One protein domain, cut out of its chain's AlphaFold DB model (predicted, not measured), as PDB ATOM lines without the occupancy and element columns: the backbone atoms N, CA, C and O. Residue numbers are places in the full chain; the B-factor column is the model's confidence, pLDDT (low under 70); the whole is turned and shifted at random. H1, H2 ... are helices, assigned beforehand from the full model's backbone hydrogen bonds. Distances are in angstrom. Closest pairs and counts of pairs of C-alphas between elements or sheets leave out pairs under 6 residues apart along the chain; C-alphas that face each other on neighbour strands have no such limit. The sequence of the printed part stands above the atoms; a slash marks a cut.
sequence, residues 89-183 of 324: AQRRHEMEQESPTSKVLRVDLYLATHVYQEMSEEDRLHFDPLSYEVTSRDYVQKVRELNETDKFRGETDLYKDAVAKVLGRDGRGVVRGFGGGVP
ATOM      1  N   ALA A  89       9.661  22.829  29.312       83.75
ATOM      2  CA  ALA A  89      10.426  23.930  29.902       83.75
ATOM      3  C   ALA A  89       9.907  24.321  31.295       83.75
ATOM      4  O   ALA A  89      10.700  24.553  32.200       83.75
ATOM      5  N   GLN A  90       8.584  24.332  31.476       85.81
ATOM      6  CA  GLN A  90       7.971  24.573  32.778       85.81
ATOM      7  C   GLN A  90       8.292  23.428  33.742       85.81
ATOM      8  O   GLN A  90       8.728  23.686  34.855       85.81
ATOM      9  N   ARG A  91       8.174  22.172  33.289       88.88
ATOM     10  CA  ARG A  91       8.507  21.012  34.125       88.88
ATOM     11  C   ARG A  91       9.970  21.013  34.565       88.88
ATOM     12  O   ARG A  91      10.263  20.689  35.705       88.88
ATOM     13  N   ARG A  92      10.886  21.417  33.681       87.38
ATOM     14  CA  ARG A  92      12.292  21.628  34.044       87.38
ATOM     15  C   ARG A  92      12.424  22.672  35.143       87.38
ATOM     16  O   ARG A  92      13.142  22.419  36.097       87.38
ATOM     17  N   HIS A  93      11.773  23.822  34.987       86.44
ATOM     18  CA  HIS A  93      11.859  24.894  35.969       86.44
ATOM     19  C   HIS A  93      11.385  24.422  37.348       86.44
ATOM     20  O   HIS A  93      12.095  24.622  38.319       86.44
ATOM     21  N   GLU A  94      10.251  23.720  37.415       89.06
ATOM     22  CA  GLU A  94       9.758  23.091  38.651       89.06
ATOM     23  C   GLU A  94      10.820  22.161  39.268       89.06
ATOM     24  O   GLU A  94      11.185  22.323  40.427       89.06
ATOM     25  N   MET A  95      11.413  21.265  38.470       88.56
ATOM     26  CA  MET A  95      12.473  20.360  38.938       88.56
ATOM     27  C   MET A  95      13.752  21.089  39.392       88.56
ATOM     28  O   MET A  95      14.481  20.584  40.242       88.56
ATOM     29  N   GLU A  96      14.066  22.253  38.819       86.75
ATOM     30  CA  GLU A  96      15.204  23.079  39.243       86.75
ATOM     31  C   GLU A  96      14.956  23.743  40.604       86.75
ATOM     32  O   GLU A  96      15.917  23.916  41.352       86.75
ATOM     33  N   GLN A  97      13.699  24.071  40.928       83.56
ATOM     34  CA  GLN A  97      13.307  24.604  42.239       83.56
ATOM     35  C   GLN A  97      13.261  23.508  43.310       83.56
ATOM     36  O   GLN A  97      13.704  23.721  44.431       83.56
ATOM     37  N   GLU A  98      12.772  22.316  42.956       85.00
ATOM     38  CA  GLU A  98      12.708  21.159  43.863       85.00
ATOM     39  C   GLU A  98      14.100  20.562  44.163       85.00
ATOM     40  O   GLU A  98      14.293  19.878  45.167       85.00
ATOM     41  N   SER A  99      15.089  20.788  43.290       79.44
ATOM     42  CA  SER A  99      16.434  20.227  43.441       79.44
ATOM     43  C   SER A  99      17.317  21.088  44.354       79.44
ATOM     44  O   SER A  99      17.580  22.243  44.015       79.44
ATOM     45  N   PRO A 100      17.953  20.513  45.398       71.75
ATOM     46  CA  PRO A 100      18.903  21.234  46.257       71.75
ATOM     47  C   PRO A 100      20.111  21.810  45.505       71.75
ATOM     48  O   PRO A 100      20.773  22.735  45.961       71.75
ATOM     49  N   THR A 101      20.445  21.228  44.349       70.12
ATOM     50  CA  THR A 101      21.575  21.660  43.509       70.12
ATOM     51  C   THR A 101      21.118  22.544  42.338       70.12
ATOM     52  O   THR A 101      21.962  23.103  41.630       70.12
ATOM     53  N   SER A 102      19.803  22.655  42.102       73.69
ATOM     54  CA  SER A 102      19.174  23.271  40.921       73.69
ATOM     55  C   SER A 102      19.710  22.749  39.583       73.69
ATOM     56  O   SER A 102      19.714  23.454  38.573       73.69
ATOM     57  N   LYS A 103      20.209  21.507  39.561       80.44
ATOM     58  CA  LYS A 103      20.762  20.862  38.367       80.44
ATOM     59  C   LYS A 103      19.857  19.713  37.955       80.44
ATOM     60  O   LYS A 103      19.782  18.705  38.646       80.44
ATOM     61  N   VAL A 104      19.230  19.851  36.791       84.44
ATOM     62  CA  VAL A 104      18.352  18.825  36.218       84.44
ATOM     63  C   VAL A 104      19.044  18.153  35.038       84.44
ATOM     64  O   VAL A 104      19.391  18.812  34.050       84.44
ATOM     65  N   LEU A 105      19.251  16.838  35.127       87.75
ATOM     66  CA  LEU A 105      19.822  16.063  34.028       87.75
ATOM     67  C   LEU A 105      18.786  15.826  32.931       87.75
ATOM     68  O   LEU A 105      17.572  15.866  33.140       87.75
ATOM     69  N   ARG A 106      19.285  15.539  31.725       89.06
ATOM     70  CA  ARG A 106      18.420  15.210  30.589       89.06
ATOM     71  C   ARG A 106      17.550  13.997  30.872       89.06
ATOM     72  O   ARG A 106      16.377  14.006  30.513       89.06
ATOM     73  N   VAL A 107      18.155  12.953  31.436       90.12
ATOM     74  CA  VAL A 107      17.498  11.665  31.658       90.12
ATOM     75  C   VAL A 107      16.370  11.822  32.668       90.12
ATOM     76  O   VAL A 107      15.254  11.393  32.389       90.12
ATOM     77  N   ASP A 108      16.617  12.542  33.762       90.19
ATOM     78  CA  ASP A 108      15.611  12.809  34.791       90.19
ATOM     79  C   ASP A 108      14.434  13.601  34.222       90.19
ATOM     80  O   ASP A 108      13.277  13.227  34.407       90.19
ATOM     81  N   LEU A 109      14.714  14.650  33.441       90.19
ATOM     82  CA  LEU A 109      13.661  15.411  32.776       90.19
ATOM     83  C   LEU A 109      12.905  14.559  31.750       90.19
ATOM     84  O   LEU A 109      11.689  14.678  31.621       90.19
ATOM     85  N   TYR A 110      13.597  13.698  31.004       90.00
ATOM     86  CA  TYR A 110      12.956  12.800  30.049       90.00
ATOM     87  C   TYR A 110      11.981  11.853  30.762       90.00
ATOM     88  O   TYR A 110      10.818  11.789  30.366       90.00
ATOM     89  N   LEU A 111      12.412  11.202  31.846       89.75
ATOM     90  CA  LEU A 111      11.575  10.311  32.655       89.75
ATOM     91  C   LEU A 111      10.400  11.056  33.306       89.75
ATOM     92  O   LEU A 111       9.277  10.558  33.287       89.75
ATOM     93  N   ALA A 112      10.623  12.277  33.798       88.81
ATOM     94  CA  ALA A 112       9.577  13.109  34.393       88.81
ATOM     95  C   ALA A 112       8.543  13.624  33.376       88.81
ATOM     96  O   ALA A 112       7.441  14.015  33.757       88.81
ATOM     97  N   THR A 113       8.893  13.671  32.087       87.50
ATOM     98  CA  THR A 113       8.030  14.215  31.026       87.50
ATOM     99  C   THR A 113       7.407  13.148  30.133       87.50
ATOM    100  O   THR A 113       6.503  13.474  29.369       87.50
ATOM    101  N   HIS A 114       7.859  11.895  30.215       85.94
ATOM    102  CA  HIS A 114       7.353  10.759  29.438       85.94
ATOM    103  C   HIS A 114       6.775   9.702  30.383       85.94
ATOM    104  O   HIS A 114       7.225   8.560  30.432       85.94
ATOM    105  N   VAL A 115       5.775  10.116  31.158       82.56
ATOM    106  CA  VAL A 115       5.019   9.253  32.070       82.56
ATOM    107  C   VAL A 115       3.822   8.680  31.319       82.56
ATOM    108  O   VAL A 115       2.972   9.433  30.840       82.56
ATOM    109  N   TYR A 116       3.752   7.360  31.207       78.12
ATOM    110  CA  TYR A 116       2.626   6.653  30.600       78.12
ATOM    111  C   TYR A 116       1.923   5.824  31.673       78.12
ATOM    112  O   TYR A 116       2.589   5.283  32.551       78.12
ATOM    113  N   GLN A 117       0.594   5.722  31.600       74.44
ATOM    114  CA  GLN A 117      -0.155   4.808  32.466       74.44
ATOM    115  C   GLN A 117       0.278   3.367  32.190       74.44
ATOM    116  O   GLN A 117       0.464   2.989  31.020       74.44
ATOM    117  N   GLU A 118       0.431   2.602  33.271       72.94
ATOM    118  CA  GLU A 118       0.621   1.158  33.206       72.94
ATOM    119  C   GLU A 118      -0.541   0.531  32.437       72.94
ATOM    120  O   GLU A 118      -1.674   1.009  32.474       72.94
ATOM    121  N   MET A 119      -0.212  -0.482  31.650       71.12
ATOM    122  CA  MET A 119      -1.146  -1.174  30.777       71.12
ATOM    123  C   MET A 119      -1.179  -2.620  31.242       71.12
ATOM    124  O   MET A 119      -0.113  -3.227  31.366       71.12
ATOM    125  N   SER A 120      -2.379  -3.140  31.504       79.06
ATOM    126  CA  SER A 120      -2.549  -4.552  31.847       79.06
ATOM    127  C   SER A 120      -2.071  -5.438  30.697       79.06
ATOM    128  O   SER A 120      -2.062  -5.006  29.539       79.06
ATOM    129  N   GLU A 121      -1.673  -6.678  30.979       75.81
ATOM    130  CA  GLU A 121      -1.227  -7.608  29.933       75.81
ATOM    131  C   GLU A 121      -2.346  -7.895  28.918       75.81
ATOM    132  O   GLU A 121      -2.083  -7.996  27.718       75.81
ATOM    133  N   GLU A 122      -3.601  -7.912  29.374       76.75
ATOM    134  CA  GLU A 122      -4.796  -8.063  28.541       76.75
ATOM    135  C   GLU A 122      -4.996  -6.862  27.609       76.75
ATOM    136  O   GLU A 122      -5.198  -7.029  26.406       76.75
ATOM    137  N   ASP A 123      -4.857  -5.640  28.131       75.62
ATOM    138  CA  ASP A 123      -4.920  -4.419  27.321       75.62
ATOM    139  C   ASP A 123      -3.786  -4.385  26.297       75.62
ATOM    140  O   ASP A 123      -3.975  -3.962  25.158       75.62
ATOM    141  N   ARG A 124      -2.602  -4.876  26.670       73.12
ATOM    142  CA  ARG A 124      -1.420  -4.917  25.804       73.12
ATOM    143  C   ARG A 124      -1.603  -5.849  24.605       73.12
ATOM    144  O   ARG A 124      -1.082  -5.541  23.536       73.12
ATOM    145  N   LEU A 125      -2.369  -6.932  24.755       77.00
ATOM    146  CA  LEU A 125      -2.766  -7.837  23.667       77.00
ATOM    147  C   LEU A 125      -3.743  -7.190  22.672       77.00
ATOM    148  O   LEU A 125      -3.810  -7.618  21.519       77.00
ATOM    149  N   HIS A 126      -4.477  -6.151  23.084       76.75
ATOM    150  CA  HIS A 126      -5.390  -5.411  22.208       76.75
ATOM    151  C   HIS A 126      -4.686  -4.392  21.300       76.75
ATOM    152  O   HIS A 126      -5.293  -3.914  20.336       76.75
ATOM    153  N   PHE A 127      -3.416  -4.073  21.561       70.94
ATOM    154  CA  PHE A 127      -2.617  -3.179  20.727       70.94
ATOM    155  C   PHE A 127      -1.612  -3.958  19.876       70.94
ATOM    156  O   PHE A 127      -1.064  -4.976  20.289       70.94
ATOM    157  N   ASP A 128      -1.315  -3.443  18.681       73.19
ATOM    158  CA  ASP A 128      -0.195  -3.942  17.879       73.19
ATOM    159  C   ASP A 128       1.111  -3.812  18.701       73.19
ATOM    160  O   ASP A 128       1.382  -2.729  19.232       73.19
ATOM    161  N   PRO A 129       1.945  -4.862  18.816       73.00
ATOM    162  CA  PRO A 129       3.251  -4.786  19.475       73.00
ATOM    163  C   PRO A 129       4.168  -3.675  18.935       73.00
ATOM    164  O   PRO A 129       5.024  -3.166  19.659       73.00
ATOM    165  N   LEU A 130       3.995  -3.277  17.670       70.75
ATOM    166  CA  LEU A 130       4.722  -2.173  17.036       70.75
ATOM    167  C   LEU A 130       3.979  -0.833  17.105       70.75
ATOM    168  O   LEU A 130       4.462   0.168  16.565       70.75
ATOM    169  N   SER A 131       2.822  -0.795  17.767       73.88
ATOM    170  CA  SER A 131       2.084   0.439  18.006       73.88
ATOM    171  C   SER A 131       2.918   1.415  18.825       73.88
ATOM    172  O   SER A 131       3.791   1.044  19.623       73.88
ATOM    173  N   TYR A 132       2.629   2.694  18.621       72.12
ATOM    174  CA  TYR A 132       3.268   3.781  19.341       72.12
ATOM    175  C   TYR A 132       3.062   3.639  20.858       72.12
ATOM    176  O   TYR A 132       3.995   3.841  21.628       72.12
ATOM    177  N   GLU A 133       1.861   3.229  21.266       73.50
ATOM    178  CA  GLU A 133       1.435   3.057  22.650       73.50
ATOM    179  C   GLU A 133       2.283   2.014  23.390       73.50
ATOM    180  O   GLU A 133       2.640   2.224  24.551       73.50
ATOM    181  N   VAL A 134       2.628   0.904  22.735       74.69
ATOM    182  CA  VAL A 134       3.459  -0.152  23.336       74.69
ATOM    183  C   VAL A 134       4.940   0.228  23.270       74.69
ATOM    184  O   VAL A 134       5.642   0.204  24.283       74.69
ATOM    185  N   THR A 135       5.422   0.675  22.106       79.75
ATOM    186  CA  THR A 135       6.848   0.995  21.928       79.75
ATOM    187  C   THR A 135       7.321   2.180  22.768       79.75
ATOM    188  O   THR A 135       8.435   2.131  23.291       79.75
ATOM    189  N   SER A 136       6.516   3.235  22.948       81.12
ATOM    190  CA  SER A 136       6.916   4.391  23.763       81.12
ATOM    191  C   SER A 136       7.134   4.012  25.229       81.12
ATOM    192  O   SER A 136       8.079   4.501  25.854       81.12
ATOM    193  N   ARG A 137       6.299   3.106  25.760       83.62
ATOM    194  CA  ARG A 137       6.418   2.561  27.119       83.62
ATOM    195  C   ARG A 137       7.695   1.743  27.276       83.62
ATOM    196  O   ARG A 137       8.482   2.029  28.175       83.62
ATOM    197  N   ASP A 138       7.957   0.825  26.347       85.69
ATOM    198  CA  ASP A 138       9.174   0.004  26.363       85.69
ATOM    199  C   ASP A 138      10.449   0.859  26.290       85.69
ATOM    200  O   ASP A 138      11.451   0.558  26.939       85.69
ATOM    201  N   TYR A 139      10.436   1.950  25.514       87.44
ATOM    202  CA  TYR A 139      11.572   2.872  25.461       87.44
ATOM    203  C   TYR A 139      11.789   3.605  26.787       87.44
ATOM    204  O   TYR A 139      12.932   3.712  27.225       87.44
ATOM    205  N   VAL A 140      10.732   4.112  27.428       88.38
ATOM    206  CA  VAL A 140      10.852   4.781  28.736       88.38
ATOM    207  C   VAL A 140      11.354   3.812  29.800       88.38
ATOM    208  O   VAL A 140      12.257   4.169  30.556       88.38
ATOM    209  N   GLN A 141      10.841   2.584  29.806       88.88
ATOM    210  CA  GLN A 141      11.267   1.545  30.735       88.88
ATOM    211  C   GLN A 141      12.753   1.200  30.555       88.88
ATOM    212  O   GLN A 141      13.518   1.263  31.512       88.88
ATOM    213  N   LYS A 142      13.211   0.996  29.314       90.44
ATOM    214  CA  LYS A 142      14.641   0.787  29.014       90.44
ATOM    215  C   LYS A 142      15.520   1.965  29.435       90.44
ATOM    216  O   LYS A 142      16.658   1.767  29.853       90.44
ATOM    217  N   VAL A 143      15.035   3.203  29.295       90.38
ATOM    218  CA  VAL A 143      15.775   4.389  29.760       90.38
ATOM    219  C   VAL A 143      15.887   4.389  31.284       90.38
ATOM    220  O   VAL A 143      16.965   4.696  31.787       90.38
ATOM    221  N   ARG A 144      14.817   4.029  32.003       91.12
ATOM    222  CA  ARG A 144      14.813   3.919  33.469       91.12
ATOM    223  C   ARG A 144      15.835   2.886  33.947       91.12
ATOM    224  O   ARG A 144      16.729   3.246  34.704       91.12
ATOM    225  N   GLU A 145      15.769   1.668  33.417       92.19
ATOM    226  CA  GLU A 145      16.682   0.564  33.756       92.19
ATOM    227  C   GLU A 145      18.152   0.932  33.504       92.19
ATOM    228  O   GLU A 145      19.031   0.699  34.336       92.19
ATOM    229  N   LEU A 146      18.441   1.571  32.365       91.19
ATOM    230  CA  LEU A 146      19.800   2.020  32.070       91.19
ATOM    231  C   LEU A 146      20.257   3.140  33.006       91.19
ATOM    232  O   LEU A 146      21.419   3.132  33.398       91.19
ATOM    233  N   ASN A 147      19.382   4.081  33.370       90.50
ATOM    234  CA  ASN A 147      19.720   5.184  34.276       90.50
ATOM    235  C   ASN A 147      20.041   4.708  35.701       90.50
ATOM    236  O   ASN A 147      20.804   5.355  36.412       90.50
ATOM    237  N   GLU A 148      19.474   3.573  36.113       90.44
ATOM    238  CA  GLU A 148      19.755   2.954  37.411       90.44
ATOM    239  C   GLU A 148      21.134   2.279  37.459       90.44
ATOM    240  O   GLU A 148      21.716   2.156  38.540       90.44
ATOM    241  N   THR A 149      21.695   1.913  36.302       89.56
ATOM    242  CA  THR A 149      23.034   1.323  36.194       89.56
ATOM    243  C   THR A 149      24.123   2.376  36.446       89.56
ATOM    244  O   THR A 149      24.095   3.458  35.854       89.56
ATOM    245  N   ASP A 150      25.159   2.027  37.218       81.25
ATOM    246  CA  ASP A 150      26.276   2.927  37.582       81.25
ATOM    247  C   ASP A 150      26.959   3.602  36.387       81.25
ATOM    248  O   ASP A 150      27.460   4.717  36.487       81.25
ATOM    249  N   LYS A 151      26.943   2.949  35.223       84.56
ATOM    250  CA  LYS A 151      27.531   3.475  33.988       84.56
ATOM    251  C   LYS A 151      26.841   4.740  33.462       84.56
ATOM    252  O   LYS A 151      27.500   5.546  32.813       84.56
ATOM    253  N   PHE A 152      25.529   4.871  33.647       84.06
ATOM    254  CA  PHE A 152      24.744   5.976  33.076       84.06
ATOM    255  C   PHE A 152      24.192   6.922  34.142       84.06
ATOM    256  O   PHE A 152      23.782   8.036  33.806       84.06
ATOM    257  N   ARG A 153      24.209   6.506  35.413       84.62
ATOM    258  CA  ARG A 153      23.812   7.328  36.551       84.62
ATOM    259  C   ARG A 153      24.631   8.619  36.583       84.62
ATOM    260  O   ARG A 153      25.853   8.597  36.674       84.62
ATOM    261  N   GLY A 154      23.948   9.760  36.516       81.19
ATOM    262  CA  GLY A 154      24.599  11.070  36.579       81.19
ATOM    263  C   GLY A 154      25.330  11.503  35.300       81.19
ATOM    264  O   GLY A 154      25.987  12.546  35.315       81.19
ATOM    265  N   GLU A 155      25.222  10.751  34.198       87.00
ATOM    266  CA  GLU A 155      25.867  11.107  32.931       87.00
ATOM    267  C   GLU A 155      25.307  12.432  32.386       87.00
ATOM    268  O   GLU A 155      24.098  12.659  32.299       87.00
ATOM    269  N   THR A 156      26.219  13.325  32.002       84.19
ATOM    270  CA  THR A 156      25.898  14.666  31.491       84.19
ATOM    271  C   THR A 156      26.132  14.785  29.987       84.19
ATOM    272  O   THR A 156      25.606  15.705  29.352       84.19
ATOM    273  N   ASP A 157      26.886  13.857  29.390       85.88
ATOM    274  CA  ASP A 157      27.124  13.822  27.954       85.88
ATOM    275  C   ASP A 157      25.870  13.355  27.197       85.88
ATOM    276  O   ASP A 157      25.445  12.196  27.242       85.88
ATOM    277  N   LEU A 158      25.326  14.274  26.396       85.31
ATOM    278  CA  LEU A 158      24.173  14.065  25.517       85.31
ATOM    279  C   LEU A 158      24.352  12.918  24.506       85.31
ATOM    280  O   LEU A 158      23.374  12.517  23.870       85.31
ATOM    281  N   TYR A 159      25.572  12.424  24.284       85.69
ATOM    282  CA  TYR A 159      25.838  11.294  23.389       85.69
ATOM    283  C   TYR A 159      25.958   9.947  24.095       85.69
ATOM    284  O   TYR A 159      25.920   8.924  23.403       85.69
ATOM    285  N   LYS A 160      26.135   9.942  25.417       87.50
ATOM    286  CA  LYS A 160      26.446   8.737  26.194       87.50
ATOM    287  C   LYS A 160      25.376   8.365  27.203       87.50
ATOM    288  O   LYS A 160      25.385   7.223  27.639       87.50
ATOM    289  N   ASP A 161      24.471   9.274  27.543       89.88
ATOM    290  CA  ASP A 161      23.428   8.978  28.519       89.88
ATOM    291  C   ASP A 161      22.446   7.868  28.065       89.88
ATOM    292  O   ASP A 161      22.425   7.415  26.908       89.88
ATOM    293  N   ALA A 162      21.587   7.448  28.995       90.75
ATOM    294  CA  ALA A 162      20.589   6.405  28.764       90.75
ATOM    295  C   ALA A 162      19.623   6.746  27.609       90.75
ATOM    296  O   ALA A 162      19.294   5.886  26.789       90.75
ATOM    297  N   VAL A 163      19.215   8.013  27.481       89.75
ATOM    298  CA  VAL A 163      18.290   8.471  26.428       89.75
ATOM    299  C   VAL A 163      18.921   8.314  25.042       89.75
ATOM    300  O   VAL A 163      18.276   7.804  24.121       89.75
ATOM    301  N   ALA A 164      20.191   8.695  24.878       90.06
ATOM    302  CA  ALA A 164      20.917   8.535  23.622       90.06
ATOM    303  C   ALA A 164      21.187   7.067  23.289       90.06
ATOM    304  O   ALA A 164      21.205   6.691  22.114       90.06
ATOM    305  N   LYS A 165      21.381   6.219  24.303       91.00
ATOM    306  CA  LYS A 165      21.575   4.784  24.098       91.00
ATOM    307  C   LYS A 165      20.310   4.104  23.568       91.00
ATOM    308  O   LYS A 165      20.413   3.283  22.658       91.00
ATOM    309  N   VAL A 166      19.140   4.471  24.090       89.06
ATOM    310  CA  VAL A 166      17.850   3.849  23.745       89.06
ATOM    311  C   VAL A 166      17.240   4.436  22.470       89.06
ATOM    312  O   VAL A 166      16.830   3.705  21.568       89.06
ATOM    313  N   LEU A 167      17.196   5.765  22.352       86.06
ATOM    314  CA  LEU A 167      16.546   6.454  21.230       86.06
ATOM    315  C   LEU A 167      17.514   6.795  20.087       86.06
ATOM    316  O   LEU A 167      17.100   7.362  19.064       86.06
ATOM    317  N   GLY A 168      18.794   6.462  20.252       87.62
ATOM    318  CA  GLY A 168      19.892   6.825  19.362       87.62
ATOM    319  C   GLY A 168      20.451   8.219  19.654       87.62
ATOM    320  O   GLY A 168      19.946   8.957  20.496       87.62
ATOM    321  N   ARG A 169      21.480   8.629  18.913       87.00
ATOM    322  CA  ARG A 169      22.034   9.986  19.039       87.00
ATOM    323  C   ARG A 169      21.048  11.026  18.526       87.00
ATOM    324  O   ARG A 169      20.393  10.826  17.506       87.00
ATOM    325  N   ASP A 170      20.984  12.159  19.217       84.75
ATOM    326  CA  ASP A 170      20.204  13.305  18.751       84.75
ATOM    327  C   ASP A 170      20.687  13.777  17.381       84.75
ATOM    328  O   ASP A 170      21.898  13.903  17.154       84.75
ATOM    329  N   GLY A 171      19.735  14.071  16.497       77.19
ATOM    330  CA  GLY A 171      20.000  14.590  15.162       77.19
ATOM    331  C   GLY A 171      20.588  16.006  15.159       77.19
ATOM    332  O   GLY A 171      20.900  16.596  16.199       77.19
ATOM    333  N   ARG A 172      20.748  16.561  13.953       74.06
ATOM    334  CA  ARG A 172      21.054  17.986  13.768       74.06
ATOM    335  C   ARG A 172      19.814  18.817  14.110       74.06
ATOM    336  O   ARG A 172      18.705  18.423  13.767       74.06
ATOM    337  N   GLY A 173      20.009  19.952  14.776       75.62
ATOM    338  CA  GLY A 173      18.925  20.835  15.206       75.62
ATOM    339  C   GLY A 173      18.755  20.805  16.715       75.62
ATOM    340  O   GLY A 173      19.432  21.558  17.399       75.62
ATOM    341  N   VAL A 174      17.893  19.928  17.229       82.12
ATOM    342  CA  VAL A 174      17.362  20.019  18.600       82.12
ATOM    343  C   VAL A 174      17.781  18.851  19.491       82.12
ATOM    344  O   VAL A 174      17.971  17.727  19.020       82.12
ATOM    345  N   VAL A 175      17.900  19.111  20.792       83.94
ATOM    346  CA  VAL A 175      18.172  18.087  21.809       83.94
ATOM    347  C   VAL A 175      16.866  17.469  22.286       83.94
ATOM    348  O   VAL A 175      15.935  18.173  22.686       83.94
ATOM    349  N   ARG A 176      16.779  16.135  22.250       83.69
ATOM    350  CA  ARG A 176      15.577  15.428  22.716       83.69
ATOM    351  C   ARG A 176      15.431  15.545  24.228       83.69
ATOM    352  O   ARG A 176      16.412  15.688  24.947       83.69
ATOM    353  N   GLY A 177      14.190  15.528  24.708       78.88
ATOM    354  CA  GLY A 177      13.876  15.644  26.135       78.88
ATOM    355  C   GLY A 177      14.060  17.044  26.733       78.88
ATOM    356  O   GLY A 177      13.604  17.268  27.844       78.88
ATOM    357  N   PHE A 178      14.661  18.008  26.019       76.38
ATOM    358  CA  PHE A 178      14.885  19.348  26.572       76.38
ATOM    359  C   PHE A 178      13.692  20.305  26.441       76.38
ATOM    360  O   PHE A 178      13.621  21.271  27.202       76.38
ATOM    361  N   GLY A 179      12.758  20.024  25.527       73.19
ATOM    362  CA  GLY A 179      11.664  20.936  25.189       73.19
ATOM    363  C   GLY A 179      12.134  22.153  24.390       73.19
ATOM    364  O   GLY A 179      13.325  22.327  24.155       73.19
ATOM    365  N   GLY A 180      11.195  22.977  23.917       70.38
ATOM    366  CA  GLY A 180      11.486  24.313  23.364       70.38
ATOM    367  C   GLY A 180      12.314  24.380  22.073       70.38
ATOM    368  O   GLY A 180      12.540  25.469  21.568       70.38
ATOM    369  N   GLY A 181      12.751  23.247  21.518       75.50
ATOM    370  CA  GLY A 181      13.622  23.231  20.342       75.50
ATOM    371  C   GLY A 181      15.063  23.653  20.635       75.50
ATOM    372  O   GLY A 181      15.742  24.118  19.727       75.50
ATOM    373  N   VAL A 182      15.536  23.480  21.875       81.00
ATOM    374  CA  VAL A 182      16.885  23.904  22.281       81.00
ATOM    375  C   VAL A 182      17.960  23.160  21.467       81.00
ATOM    376  O   VAL A 182      18.004  21.920  21.498       81.00
ATOM    377  N   PRO A 183      18.847  23.871  20.747       83.62
ATOM    378  CA  PRO A 183      19.909  23.259  19.973       83.62
ATOM    379  C   PRO A 183      21.147  22.926  20.813       83.62
ATOM    380  O   PRO A 183      21.444  23.535  21.841       83.62
TER     381      PRO A 183
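What this domain is: This is residues 89 to 183 of the 324 residues of an uncharacterized protein of Papaver somniferum (UniProt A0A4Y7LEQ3). H5 folds back beside the long H4, and H2 crosses both to form a small core. H1 packs on H2, while short H3 lies far out at the other end, where residues 126 to 132 stick out. The 95 printed residues include five named helices, H1 to H5 in order, and no named strand: all helix, with under half in named elements. The whole is only just compact, close to loose: radius of gyration of the C-alphas 14.6 A, spans 43 by 30 by 30 A.

Where its parts are: H1, residues 89 to 98, begins at C-alpha (10.426, 23.930, 29.902). H2 is 106 to 113, H3 121 to 125. H4, 132 to 148, spans 24.5 A; H5, 162 to 167, ends at (16.546, 6.454, 21.230).

How they stand to each other: H2, the hub, touches H1, H5 and, at residues 140 to 147 alone, H4; closest C-alphas are Leu 109 to Arg 92, 6.5 A, Val 107 to Val 163, 6.2 A, and Leu 111 to Val 140, 6.8 A. H4 and H5 form a hairpin, a shallow tilt of 23 degrees. H3 and H4 are close but not clearly touching. Every O i to N i+4 pair is within hydrogen-bond range in H1, H2, H3 and H5; in H4, 12 of 13.

The domain as a whole: The printed part has no cut. The link H4 to H5 is long; no printed residue is under 70 in pLDDT.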